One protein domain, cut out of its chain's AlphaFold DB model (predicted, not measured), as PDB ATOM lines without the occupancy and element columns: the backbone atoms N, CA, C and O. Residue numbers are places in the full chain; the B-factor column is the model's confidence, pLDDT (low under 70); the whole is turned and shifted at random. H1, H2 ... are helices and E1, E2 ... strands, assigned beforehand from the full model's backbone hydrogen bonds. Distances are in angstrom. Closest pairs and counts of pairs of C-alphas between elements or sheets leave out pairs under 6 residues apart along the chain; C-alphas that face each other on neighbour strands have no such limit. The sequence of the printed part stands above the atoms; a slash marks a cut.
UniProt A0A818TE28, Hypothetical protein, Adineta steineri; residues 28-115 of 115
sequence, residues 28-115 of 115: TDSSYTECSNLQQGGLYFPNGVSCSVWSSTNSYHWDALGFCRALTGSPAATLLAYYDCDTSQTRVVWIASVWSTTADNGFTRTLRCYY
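Overview. This is residues 28 to 115 of the 115 residues of the protein "Hypothetical protein" of Adineta steineri (UniProt A0A818TE28). A long hairpin of two strands, E3 and E4, bends strongly and folds back, and the sheet that it makes with two short edge strands curls round the single helix H1. E1 lies beside E4 and E2 beside E3. The printed part has 88 residues, with E1, E2, H1, E3 and E4 in that order along the chain; the sheet's order is E1, E4, E3, E2, antiparallel throughout, and the class is mostly strand. The whole is compact, with a radius of gyration of the C-alphas of 12.0 A and spans of 36 by 27 by 21 A.

Along the chain. E1 is residues 32 to 36, beginning at C-alpha 32 (44.534, 9.321, 31.503). E2 is residues 53 to 55. H1 is residues 64 to 72, 12.1 A long. E3, residues 78 to 95, measures 15.9 A and bends by 155 degrees at residue 81. E4, residues 98 to 114, measures 22.5 A, bends by 134 degrees at residue 103 and ends at C-alpha 114 (44.466, 13.263, 32.486).

Arrangement. The sheet is strongly twisted. E1 and E4 are antiparallel, with N 35 and O 111 2.8 A apart, within hydrogen-bond range. E4 and E3 form a hairpin, with N 91 and O 102 at 2.7 A and N 82 and O 110 at 2.8 A. E3 and E2 are antiparallel, with N 55 and O 81 at 2.8 A. H1 is on the sheet; its closest C-alphas are Cys 68 to Cys 113 of E4, 5.2 A, and Leu 65 to Leu 79 of E3, 5.8 A. In H1 every O i to N i+4 pair is within hydrogen-bond range. E1 and E2 are apart.

Size, cuts and confidence. The C-alphas farthest apart, of Ser 30 and Ser 88, are 36.0 A apart. The printed part has no cut. The link from E1 to E2 is long, with 16 residues, among which residues 39 to 40 pair antiparallel with residues 43 to 44. Mean pLDDT of the printed part is 92.1; residue 49 is under 70.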
ATOM      1  N   THR A  28      43.922   1.767  30.612       89.50
ATOM      2  CA  THR A  28      45.177   1.079  30.262       89.50
ATOM      3  C   THR A  28      46.324   2.050  30.010       89.50
ATOM      4  O   THR A  28      47.484   1.653  30.082       89.50
ATOM      5  N   ASP A  29      46.008   3.301  29.680       88.75
ATOM      6  CA  ASP A  29      46.987   4.373  29.544       88.75
ATOM      7  C   ASP A  29      47.304   4.957  30.929       88.75
ATOM      8  O   ASP A  29      46.405   5.232  31.721       88.75
ATOM      9  N   SER A  30      48.585   5.140  31.247       89.31
ATOM     10  CA  SER A  30      48.996   5.700  32.538       89.31
ATOM     11  C   SER A  30      48.806   7.215  32.630       89.31
ATOM     12  O   SER A  30      48.912   7.765  33.723       89.31
ATOM     13  N   SER A  31      48.541   7.895  31.510       90.38
ATOM     14  CA  SER A  31      48.382   9.350  31.456       90.38
ATOM     15  C   SER A  31      46.939   9.821  31.631       90.38
ATOM     16  O   SER A  31      46.735  10.968  32.029       90.38
ATOM     17  N   TYR A  32      45.945   8.966  31.366       93.06
ATOM     18  CA  TYR A  32      44.534   9.321  31.503       93.06
ATOM     19  C   TYR A  32      43.640   8.129  31.822       93.06
ATOM     20  O   TYR A  32      43.974   6.966  31.615       93.06
ATOM     21  N   THR A  33      42.433   8.462  32.250       93.69
ATOM     22  CA  THR A  33      41.276   7.576  32.218       93.69
ATOM     23  C   THR A  33      40.234   8.130  31.251       93.69
ATOM     24  O   THR A  33      40.043   9.345  31.160       93.69
ATOM     25  N   GLU A  34      39.595   7.262  30.473       95.31
ATOM     26  CA  GLU A  34      38.586   7.641  29.484       95.31
ATOM     27  C   GLU A  34      37.238   7.015  29.818       95.31
ATOM     28  O   GLU A  34      37.125   5.799  29.942       95.31
ATOM     29  N   CYS A  35      36.207   7.851  29.877       95.50
ATOM     30  CA  CYS A  35      34.810   7.457  29.894       95.50
ATOM     31  C   CYS A  35      34.222   7.632  28.497       95.50
ATOM     32  O   CYS A  35      34.041   8.758  28.024       95.50
ATOM     33  N   SER A  36      33.888   6.527  27.841       96.62
ATOM     34  CA  SER A  36      33.119   6.558  26.603       96.62
ATOM     35  C   SER A  36      31.629   6.477  26.909       96.62
ATOM     36  O   SER A  36      31.189   5.692  27.752       96.62
ATOM     37  N   ASN A  37      30.847   7.267  26.179       95.88
ATOM     38  CA  ASN A  37      29.406   7.390  26.351       95.88
ATOM     39  C   ASN A  37      29.004   7.907  27.747       95.88
ATOM     40  O   ASN A  37      28.185   7.296  28.434       95.88
ATOM     41  N   LEU A  38      29.627   9.012  28.170       95.25
ATOM     42  CA  LEU A  38      29.438   9.620  29.489       95.25
ATOM     43  C   LEU A  38      28.002  10.130  29.678       95.25
ATOM     44  O   LEU A  38      27.555  11.026  28.962       95.25
ATOM     45  N   GLN A  39      27.301   9.610  30.683       97.12
ATOM     46  CA  GLN A  39      25.919   9.985  30.980       97.12
ATOM     47  C   GLN A  39      25.645  10.064  32.484       97.12
ATOM     48  O   GLN A  39      26.346   9.470  33.298       97.12
ATOM     49  N   GLN A  40      24.570  10.752  32.853       96.62
ATOM     50  CA  GLN A  40      23.956  10.686  34.177       96.62
ATOM     51  C   GLN A  40      22.452  10.508  33.971       96.62
ATOM     52  O   GLN A  40      21.819  11.304  33.282       96.62
ATOM     53  N   GLY A  41      21.873   9.439  34.527       95.25
ATOM     54  CA  GLY A  41      20.428   9.192  34.411       95.25
ATOM     55  C   GLY A  41      19.929   9.073  32.963       95.25
ATOM     56  O   GLY A  41      18.808   9.478  32.679       95.25
ATOM     57  N   GLY A  42      20.768   8.568  32.050       96.06
ATOM     58  CA  GLY A  42      20.457   8.449  30.619       96.06
ATOM     59  C   GLY A  42      20.646   9.733  29.800       96.06
ATOM     60  O   GLY A  42      20.416   9.721  28.595       96.06
ATOM     61  N   LEU A  43      21.066  10.838  30.424       97.69
ATOM     62  CA  LEU A  43      21.286  12.122  29.761       97.69
ATOM     63  C   LEU A  43      22.784  12.383  29.575       97.69
ATOM     64  O   LEU A  43      23.575  12.170  30.494       97.69
ATOM     65  N   TYR A  44      23.169  12.894  28.405       97.00
ATOM     66  CA  TYR A  44      24.532  13.376  28.157       97.00
ATOM     67  C   TYR A  44      24.744  14.790  28.690       97.00
ATOM     68  O   TYR A  44      23.790  15.558  28.832       97.00
ATOM     69  N   PHE A  45      26.009  15.145  28.903       96.25
ATOM     70  CA  PHE A  45      26.430  16.500  29.243       96.25
ATOM     71  C   PHE A  45      26.468  17.387  27.991       96.25
ATOM     72  O   PHE A  45      26.919  16.903  26.954       96.25
ATOM     73  N   PRO A  46      26.020  18.652  28.040       95.38
ATOM     74  CA  PRO A  46      26.011  19.554  26.881       95.38
ATOM     75  C   PRO A  46      27.431  19.915  26.414       95.38
ATOM     76  O   PRO A  46      28.391  19.745  27.164       95.38
ATOM     77  N   ASN A  47      27.594  20.420  25.187       89.25
ATOM     78  CA  ASN A  47      28.887  20.944  24.715       89.25
ATOM     79  C   ASN A  47      28.877  22.464  24.481       89.25
ATOM     80  O   ASN A  47      29.917  23.095  24.678       89.25
ATOM     81  N   GLY A  48      27.741  23.059  24.107       76.12
ATOM     82  CA  GLY A  48      27.671  24.424  23.598       76.12
ATOM     83  C   GLY A  48      28.219  24.606  22.192       76.12
ATOM     84  O   GLY A  48      29.053  25.473  21.992       76.12
ATOM     85  N   VAL A  49      27.721  23.832  21.227       65.69
ATOM     86  CA  VAL A  49      27.724  24.103  19.770       65.69
ATOM     87  C   VAL A  49      28.917  23.673  18.895       65.69
ATOM     88  O   VAL A  49      28.764  23.671  17.675       65.69
ATOM     89  N   SER A  50      30.051  23.208  19.431       79.12
ATOM     90  CA  SER A  50      31.136  22.638  18.593       79.12
ATOM     91  C   SER A  50      31.089  21.110  18.562       79.12
ATOM     92  O   SER A  50      31.402  20.465  19.561       79.12
ATOM     93  N   CYS A  51      30.725  20.522  17.421       84.81
ATOM     94  CA  CYS A  51      30.534  19.074  17.265       84.81
ATOM     95  C   CYS A  51      31.618  18.400  16.418       84.81
ATOM     96  O   CYS A  51      32.281  19.043  15.607       84.81
ATOM     97  N   SER A  52      31.768  17.088  16.607       86.19
ATOM     98  CA  SER A  52      32.751  16.214  15.955       86.19
ATOM     99  C   SER A  52      34.207  16.618  16.201       86.19
ATOM    100  O   SER A  52      35.072  16.405  15.350       86.19
ATOM    101  N   VAL A  53      34.489  17.191  17.374       87.75
ATOM    102  CA  VAL A  53      35.811  17.716  17.739       87.75
ATOM    103  C   VAL A  53      36.266  17.191  19.094       87.75
ATOM    104  O   VAL A  53      35.483  17.109  20.039       87.75
ATOM    105  N   TRP A  54      37.558  16.874  19.188       92.50
ATOM    106  CA  TRP A  54      38.246  16.769  20.471       92.50
ATOM    107  C   TRP A  54      38.634  18.168  20.946       92.50
ATOM    108  O   TRP A  54      39.178  18.957  20.175       92.50
ATOM    109  N   SER A  55      38.371  18.468  22.212       91.88
ATOM    110  CA  SER A  55      38.638  19.769  22.815       91.88
ATOM    111  C   SER A  55      39.172  19.607  24.230       91.88
ATOM    112  O   SER A  55      38.623  18.851  25.028       91.88
ATOM    113  N   SER A  56      40.230  20.346  24.557       93.25
ATOM    114  CA  SER A  56      40.712  20.517  25.933       93.25
ATOM    115  C   SER A  56      40.070  21.722  26.632       93.25
ATOM    116  O   SER A  56      40.323  21.975  27.808       93.25
ATOM    117  N   THR A  57      39.229  22.474  25.918       89.94
ATOM    118  CA  THR A  57      38.504  23.621  26.460       89.94
ATOM    119  C   THR A  57      37.273  23.141  27.215       89.94
ATOM    120  O   THR A  57      36.471  22.364  26.684       89.94
ATOM    121  N   ASN A  58      37.113  23.643  28.441       88.00
ATOM    122  CA  ASN A  58      35.921  23.411  29.247       88.00
ATOM    123  C   ASN A  58      34.670  23.888  28.493       88.00
ATOM    124  O   ASN A  58      34.708  24.921  27.824       88.00
ATOM    125  N   SER A  59      33.561  23.160  28.606       85.31
ATOM    126  CA  SER A  59      32.302  23.615  28.016       85.31
ATOM    127  C   SER A  59      31.793  24.868  28.739       85.31
ATOM    128  O   SER A  59      31.970  25.023  29.944       85.31
ATOM    129  N   TYR A  60      31.104  25.753  28.017       83.88
ATOM    130  CA  TYR A  60      30.397  26.885  28.627       83.88
ATOM    131  C   TYR A  60      29.128  26.463  29.386       83.88
ATOM    132  O   TYR A  60      28.596  27.252  30.162       83.88
ATOM    133  N   HIS A  61      28.635  25.238  29.170       89.44
ATOM    134  CA  HIS A  61      27.385  24.755  29.765       89.44
ATOM    135  C   HIS A  61      27.577  23.844  30.974       89.44
ATOM    136  O   HIS A  61      26.627  23.653  31.729       89.44
ATOM    137  N   TRP A  62      28.760  23.258  31.160       94.06
ATOM    138  CA  TRP A  62      29.055  22.411  32.313       94.06
ATOM    139  C   TRP A  62      30.556  22.370  32.607       94.06
ATOM    140  O   TRP A  62      31.385  22.618  31.732       94.06
ATOM    141  N   ASP A  63      30.903  22.045  33.849       93.56
ATOM    142  CA  ASP A  63      32.277  22.082  34.341       93.56
ATOM    143  C   ASP A  63      32.993  20.733  34.167       93.56
ATOM    144  O   ASP A  63      33.239  20.014  35.134       93.56
ATOM    145  N   ALA A  64      33.347  20.386  32.929       93.94
ATOM    146  CA  ALA A  64      34.082  19.163  32.595       93.94
ATOM    147  C   ALA A  64      35.454  19.071  33.291       93.94
ATOM    148  O   ALA A  64      35.880  17.985  33.685       93.94
ATOM    149  N   LEU A  65      36.146  20.201  33.475       93.81
ATOM    150  CA  LEU A  65      37.427  20.240  34.189       93.81
ATOM    151  C   LEU A  65      37.245  19.900  35.671       93.81
ATOM    152  O   LEU A  65      37.929  19.016  36.190       93.81
ATOM    153  N   GLY A  66      36.323  20.584  36.355       92.94
ATOM    154  CA  GLY A  66      35.987  20.273  37.744       92.94
ATOM    155  C   GLY A  66      35.488  18.840  37.896       92.94
ATOM    156  O   GLY A  66      35.855  18.159  38.852       92.94
ATOM    157  N   PHE A  67      34.752  18.343  36.904       92.38
ATOM    158  CA  PHE A  67      34.285  16.967  36.866       92.38
ATOM    159  C   PHE A  67      35.440  15.969  36.774       92.38
ATOM    160  O   PHE A  67      35.472  15.007  37.533       92.38
ATOM    161  N   CYS A  68      36.442  16.214  35.922       93.50
ATOM    162  CA  CYS A  68      37.642  15.379  35.865       93.50
ATOM    163  C   CYS A  68      38.429  15.382  37.178       93.50
ATOM    164  O   CYS A  68      38.931  14.338  37.597       93.50
ATOM    165  N   ARG A  69      38.501  16.522  37.870       91.44
ATOM    166  CA  ARG A  69      39.132  16.604  39.197       91.44
ATOM    167  C   ARG A  69      38.355  15.803  40.240       91.44
ATOM    168  O   ARG A  69      38.965  15.103  41.040       91.44
ATOM    169  N   ALA A  70      37.024  15.861  40.202       88.44
ATOM    170  CA  ALA A  70      36.162  15.076  41.085       88.44
ATOM    171  C   ALA A  70      36.275  13.568  40.803       88.44
ATOM    172  O   ALA A  70      36.386  12.776  41.734       88.44
ATOM    173  N   LEU A  71      36.305  13.176  39.525       84.81
ATOM    174  CA  LEU A  71      36.437  11.785  39.087       84.81
ATOM    175  C   LEU A  71      37.769  11.152  39.476       84.81
ATOM    176  O   LEU A  71      37.808  10.007  39.913       84.81
ATOM    177  N   THR A  72      38.861  11.881  39.262       83.88
ATOM    178  CA  THR A  72      40.217  11.354  39.460       83.88
ATOM    179  C   THR A  72      40.739  11.582  40.874       83.88
ATOM    180  O   THR A  72      41.746  10.992  41.243       83.88
ATOM    181  N   GLY A  73      40.117  12.475  41.651       82.06
ATOM    182  CA  GLY A  73      40.656  12.947  42.926       82.06
ATOM    183  C   GLY A  73      41.916  13.818  42.788       82.06
ATOM    184  O   GLY A  73      42.503  14.189  43.805       82.06
ATOM    185  N   SER A  74      42.341  14.161  41.564       86.44
ATOM    186  CA  SER A  74      43.524  14.988  41.301       86.44
ATOM    187  C   SER A  74      43.117  16.443  41.040       86.44
ATOM    188  O   SER A  74      42.432  16.718  40.054       86.44
ATOM    189  N   PRO A  75      43.561  17.425  41.851       88.38
ATOM    190  CA  PRO A  75      43.334  18.843  41.555       88.38
ATOM    191  C   PRO A  75      44.117  19.317  40.318       88.38
ATOM    192  O   PRO A  75      43.764  20.337  39.723       88.38
ATOM    193  N   ALA A  76      45.161  18.577  39.927       90.25
ATOM    194  CA  ALA A  76      45.963  18.838  38.737       90.25
ATOM    195  C   ALA A  76      45.331  18.274  37.455       90.25
ATOM    196  O   ALA A  76      45.817  18.587  36.369       90.25
ATOM    197  N   ALA A  77      44.237  17.506  37.570       92.62
ATOM    198  CA  ALA A  77      43.634  16.853  36.424       92.62
ATOM    199  C   ALA A  77      43.249  17.849  35.325       92.62
ATOM    200  O   ALA A  77      42.742  18.944  35.600       92.62
ATOM    201  N   THR A  78      43.453  17.429  34.079       95.38
ATOM    202  CA  THR A  78      43.038  18.162  32.876       95.38
ATOM    203  C   THR A  78      42.079  17.320  32.040       95.38
ATOM    204  O   THR A  78      41.900  16.128  32.301       95.38
ATOM    205  N   LEU A  79      41.420  17.938  31.056       94.94
ATOM    206  CA  LEU A  79      40.405  17.276  30.238       94.94
ATOM    207  C   LEU A  79      40.802  17.175  28.763       94.94
ATOM    208  O   LEU A  79      41.489  18.042  28.218       94.94
ATOM    209  N   LEU A  80      40.262  16.158  28.098       96.12
ATOM    210  CA  LEU A  80      40.052  16.155  26.657       96.12
ATOM    211  C   LEU A  80      38.688  15.517  26.375       96.12
ATOM    212  O   LEU A  80      38.478  14.339  26.652       96.12
ATOM    213  N   ALA A  81      37.750  16.296  25.849       94.94
ATOM    214  CA  ALA A  81      36.386  15.865  25.573       94.94
ATOM    215  C   ALA A  81      36.152  15.738  24.066       94.94
ATOM    216  O   ALA A  81      36.552  16.615  23.304       94.94
ATOM    217  N   TYR A  82      35.499  14.658  23.639       94.94
ATOM    218  CA  TYR A  82      34.963  14.524  22.290       94.94
ATOM    219  C   TYR A  82      33.491  14.915  22.297       94.94
ATOM    220  O   TYR A  82      32.672  14.286  22.980       94.94
ATOM    221  N   TYR A  83      33.167  15.945  21.527       93.44
ATOM    222  CA  TYR A  83      31.811  16.447  21.399       93.44
ATOM    223  C   TYR A  83      31.143  15.930  20.129       93.44
ATOM    224  O   TYR A  83      31.776  15.846  19.079       93.44
ATOM    225  N   ASP A  84      29.854  15.631  20.212       93.88
ATOM    226  CA  ASP A  84      29.024  15.159  19.104       93.88
ATOM    227  C   ASP A  84      27.690  15.925  19.090       93.88
ATOM    228  O   ASP A  84      27.376  16.655  20.033       93.88
ATOM    229  N   CYS A  85      26.929  15.805  18.007       92.19
ATOM    230  CA  CYS A  85      25.681  16.529  17.784       92.19
ATOM    231  C   CYS A  85      24.497  15.571  17.638       92.19
ATOM    232  O   CYS A  85      24.613  14.476  17.098       92.19
ATOM    233  N   ASP A  86      23.332  16.031  18.073       91.44
ATOM    234  CA  ASP A  86      22.032  15.410  17.848       91.44
ATOM    235  C   ASP A  86      20.959  16.517  17.783       91.44
ATOM    236  O   ASP A  86      21.245  17.712  17.846       91.44
ATOM    237  N   THR A  87      19.694  16.143  17.653       91.25
ATOM    238  CA  THR A  87      18.560  17.033  17.883       91.25
ATOM    239  C   THR A  87      18.596  17.643  19.291       91.25
ATOM    240  O   THR A  87      19.144  17.068  20.238       91.25
ATOM    241  N   SER A  88      18.027  18.848  19.420       93.00
ATOM    242  CA  SER A  88      17.942  19.545  20.706       93.00
ATOM    243  C   SER A  88      17.097  18.737  21.684       93.00
ATOM    244  O   SER A  88      15.924  18.459  21.427       93.00
ATOM    245  N   GLN A  89      17.703  18.362  22.804       95.19
ATOM    246  CA  GLN A  89      17.081  17.544  23.837       95.19
ATOM    247  C   GLN A  89      17.642  17.904  25.211       95.19
ATOM    248  O   GLN A  89      18.615  18.652  25.330       95.19
ATOM    249  N   THR A  90      17.017  17.369  26.259       97.31
ATOM    250  CA  THR A  90      17.469  17.606  27.633       97.31
ATOM    251  C   THR A  90      18.850  16.984  27.845       97.31
ATOM    252  O   THR A  90      19.081  15.823  27.518       97.31
ATOM    253  N   ARG A  91      19.762  17.766  28.417       97.00
ATOM    254  CA  ARG A  91      21.119  17.396  28.812       97.00
ATOM    255  C   ARG A  91      21.288  17.595  30.309       97.00
ATOM    256  O   ARG A  91      20.684  18.502  30.887       97.00
ATOM    257  N   VAL A  92      22.120  16.767  30.926       97.62
ATOM    258  CA  VAL A  92      22.495  16.928  32.332       97.62
ATOM    259  C   VAL A  92      23.615  17.950  32.453       97.62
ATOM    260  O   VAL A  92      24.570  17.935  31.686       97.62
ATOM    261  N   VAL A  93      23.511  18.843  33.426       96.69
ATOM    262  CA  VAL A  93      24.546  19.828  33.734       96.69
ATOM    263  C   VAL A  93      25.098  19.534  35.115       96.69
ATOM    264  O   VAL A  93      24.348  19.275  36.056       96.69
ATOM    265  N   TRP A  94      26.419  19.605  35.226       95.62
ATOM    266  CA  TRP A  94      27.123  19.615  36.496       95.62
ATOM    267  C   TRP A  94      28.053  20.821  36.528       95.62
ATOM    268  O   TRP A  94      28.919  20.959  35.663       95.62
ATOM    269  N   ILE A  95      27.849  21.719  37.489       94.00
ATOM    270  CA  ILE A  95      28.692  22.901  37.704       94.00
ATOM    271  C   ILE A  95      28.943  23.017  39.199       94.00
ATOM    272  O   ILE A  95      27.988  23.102  39.967       94.00
ATOM    273  N   ALA A  96      30.216  23.043  39.605       88.62
ATOM    274  CA  ALA A  96      30.618  23.270  40.993       88.62
ATOM    275  C   ALA A  96      29.830  22.408  42.006       88.62
ATOM    276  O   ALA A  96      29.295  22.916  42.989       88.62
ATOM    277  N   SER A  97      29.755  21.096  41.752       88.56
ATOM    278  CA  SER A  97      29.031  20.119  42.590       88.56
ATOM    279  C   SER A  97      27.499  20.242  42.607       88.56
ATOM    280  O   SER A  97      26.831  19.628  43.439       88.56
ATOM    281  N   VAL A  98      26.911  21.012  41.685       93.38
ATOM    282  CA  VAL A  98      25.458  21.181  41.558       93.38
ATOM    283  C   VAL A  98      24.961  20.561  40.257       93.38
ATOM    284  O   VAL A  98      25.433  20.893  39.168       93.38
ATOM    285  N   TRP A  99      23.964  19.685  40.383       95.56
ATOM    286  CA  TRP A  99      23.278  19.036  39.268       95.56
ATOM    287  C   TRP A  99      22.071  19.851  38.798       95.56
ATOM    288  O   TRP A  99      21.237  20.259  39.607       95.56
ATOM    289  N   SER A 100      21.934  20.028  37.489       96.94
ATOM    290  CA  SER A 100      20.769  20.640  36.844       96.94
ATOM    291  C   SER A 100      20.585  20.085  35.425       96.94
ATOM    292  O   SER A 100      21.171  19.060  35.069       96.94
ATOM    293  N   THR A 101      19.741  20.722  34.614       97.31
ATOM    294  CA  THR A 101      19.504  20.329  33.219       97.31
ATOM    295  C   THR A 101      19.400  21.545  32.309       97.31
ATOM    296  O   THR A 101      18.923  22.596  32.735       97.31
ATOM    297  N   THR A 102      19.760  21.381  31.038       95.69
ATOM    298  CA  THR A 102      19.545  22.372  29.968       95.69
ATOM    299  C   THR A 102      19.115  21.676  28.678       95.69
ATOM    300  O   THR A 102      19.289  20.468  28.554       95.69
ATOM    301  N   ALA A 103      18.572  22.409  27.707       94.88
ATOM    302  CA  ALA A 103      18.430  21.909  26.339       94.88
ATOM    303  C   ALA A 103      19.688  22.256  25.525       94.88
ATOM    304  O   ALA A 103      20.153  23.393  25.590       94.88
ATOM    305  N   ASP A 104      20.232  21.292  24.780       93.81
ATOM    306  CA  ASP A 104      21.358  21.503  23.856       93.81
ATOM    307  C   ASP A 104      21.307  20.467  22.719       93.81
ATOM    308  O   ASP A 104      20.910  19.308  22.917       93.81
ATOM    309  N   ASN A 105      21.706  20.887  21.521       92.50
ATOM    310  CA  ASN A 105      21.856  20.028  20.354       92.50
ATOM    311  C   ASN A 105      23.240  19.365  20.291       92.50
ATOM    312  O   ASN A 105      23.380  18.347  19.625       92.50
ATOM    313  N   GLY A 106      24.245  19.847  21.017       93.38
ATOM    314  CA  GLY A 106      25.515  19.140  21.143       93.38
ATOM    315  C   GLY A 106      25.754  18.561  22.536       93.38
ATOM    316  O   GLY A 106      25.118  18.933  23.526       93.38
ATOM    317  N   PHE A 107      26.634  17.564  22.605       95.12
ATOM    318  CA  PHE A 107      26.877  16.806  23.824       95.12
ATOM    319  C   PHE A 107      28.285  16.216  23.913       95.12
ATOM    320  O   PHE A 107      28.969  16.010  22.914       95.12
ATOM    321  N   THR A 108      28.716  15.915  25.135       95.44
ATOM    322  CA  THR A 108      29.965  15.216  25.441       95.44
ATOM    323  C   THR A 108      29.757  13.721  25.276       95.44
ATOM    324  O   THR A 108      29.103  13.084  26.100       95.44
ATOM    325  N   ARG A 109      30.321  13.152  24.210       95.25
ATOM    326  CA  ARG A 109      30.239  11.716  23.932       95.25
ATOM    327  C   ARG A 109      31.321  10.940  24.674       95.25
ATOM    328  O   ARG A 109      31.022   9.905  25.266       95.25
ATOM    329  N   THR A 110      32.550  11.448  24.677       95.81
ATOM    330  CA  THR A 110      33.690  10.824  25.364       95.81
ATOM    331  C   THR A 110      34.429  11.867  26.186       95.81
ATOM    332  O   THR A 110      34.628  12.987  25.721       95.81
ATOM    333  N   LEU A 111      34.856  11.502  27.393       96.00
ATOM    334  CA  LEU A 111      35.663  12.351  28.264       96.00
ATOM    335  C   LEU A 111      36.931  11.608  28.678       96.00
ATOM    336  O   LEU A 111      36.849  10.523  29.248       96.00
ATOM    337  N   ARG A 112      38.088  12.219  28.434       96.62
ATOM    338  CA  ARG A 112      39.366  11.831  29.030       96.62
ATOM    339  C   ARG A 112      39.705  12.778  30.160       96.62
ATOM    340  O   ARG A 112      39.654  13.994  29.973       96.62
ATOM    341  N   CYS A 113      40.107  12.206  31.282       95.38
ATOM    342  CA  CYS A 113      40.659  12.928  32.412       95.38
ATOM    343  C   CYS A 113      42.118  12.512  32.580       95.38
ATOM    344  O   CYS A 113      42.400  11.352  32.884       95.38
ATOM    345  N   TYR A 114      43.025  13.449  32.331       94.44
ATOM    346  CA  TYR A 114      44.466  13.263  32.486       94.44
ATOM    347  C   TYR A 114      44.871  13.583  33.924       94.44
ATOM    348  O   TYR A 114      44.290  14.503  34.505       94.44
ATOM    349  N   TYR A 115      45.827  12.835  34.482       89.12
ATOM    350  CA  TYR A 115      46.242  12.936  35.892       89.12
ATOM    351  C   TYR A 115      47.197  14.091  36.192       89.12
ATOM    352  O   TYR A 115      48.058  14.387  35.332       89.12
TER     353      TYR A 115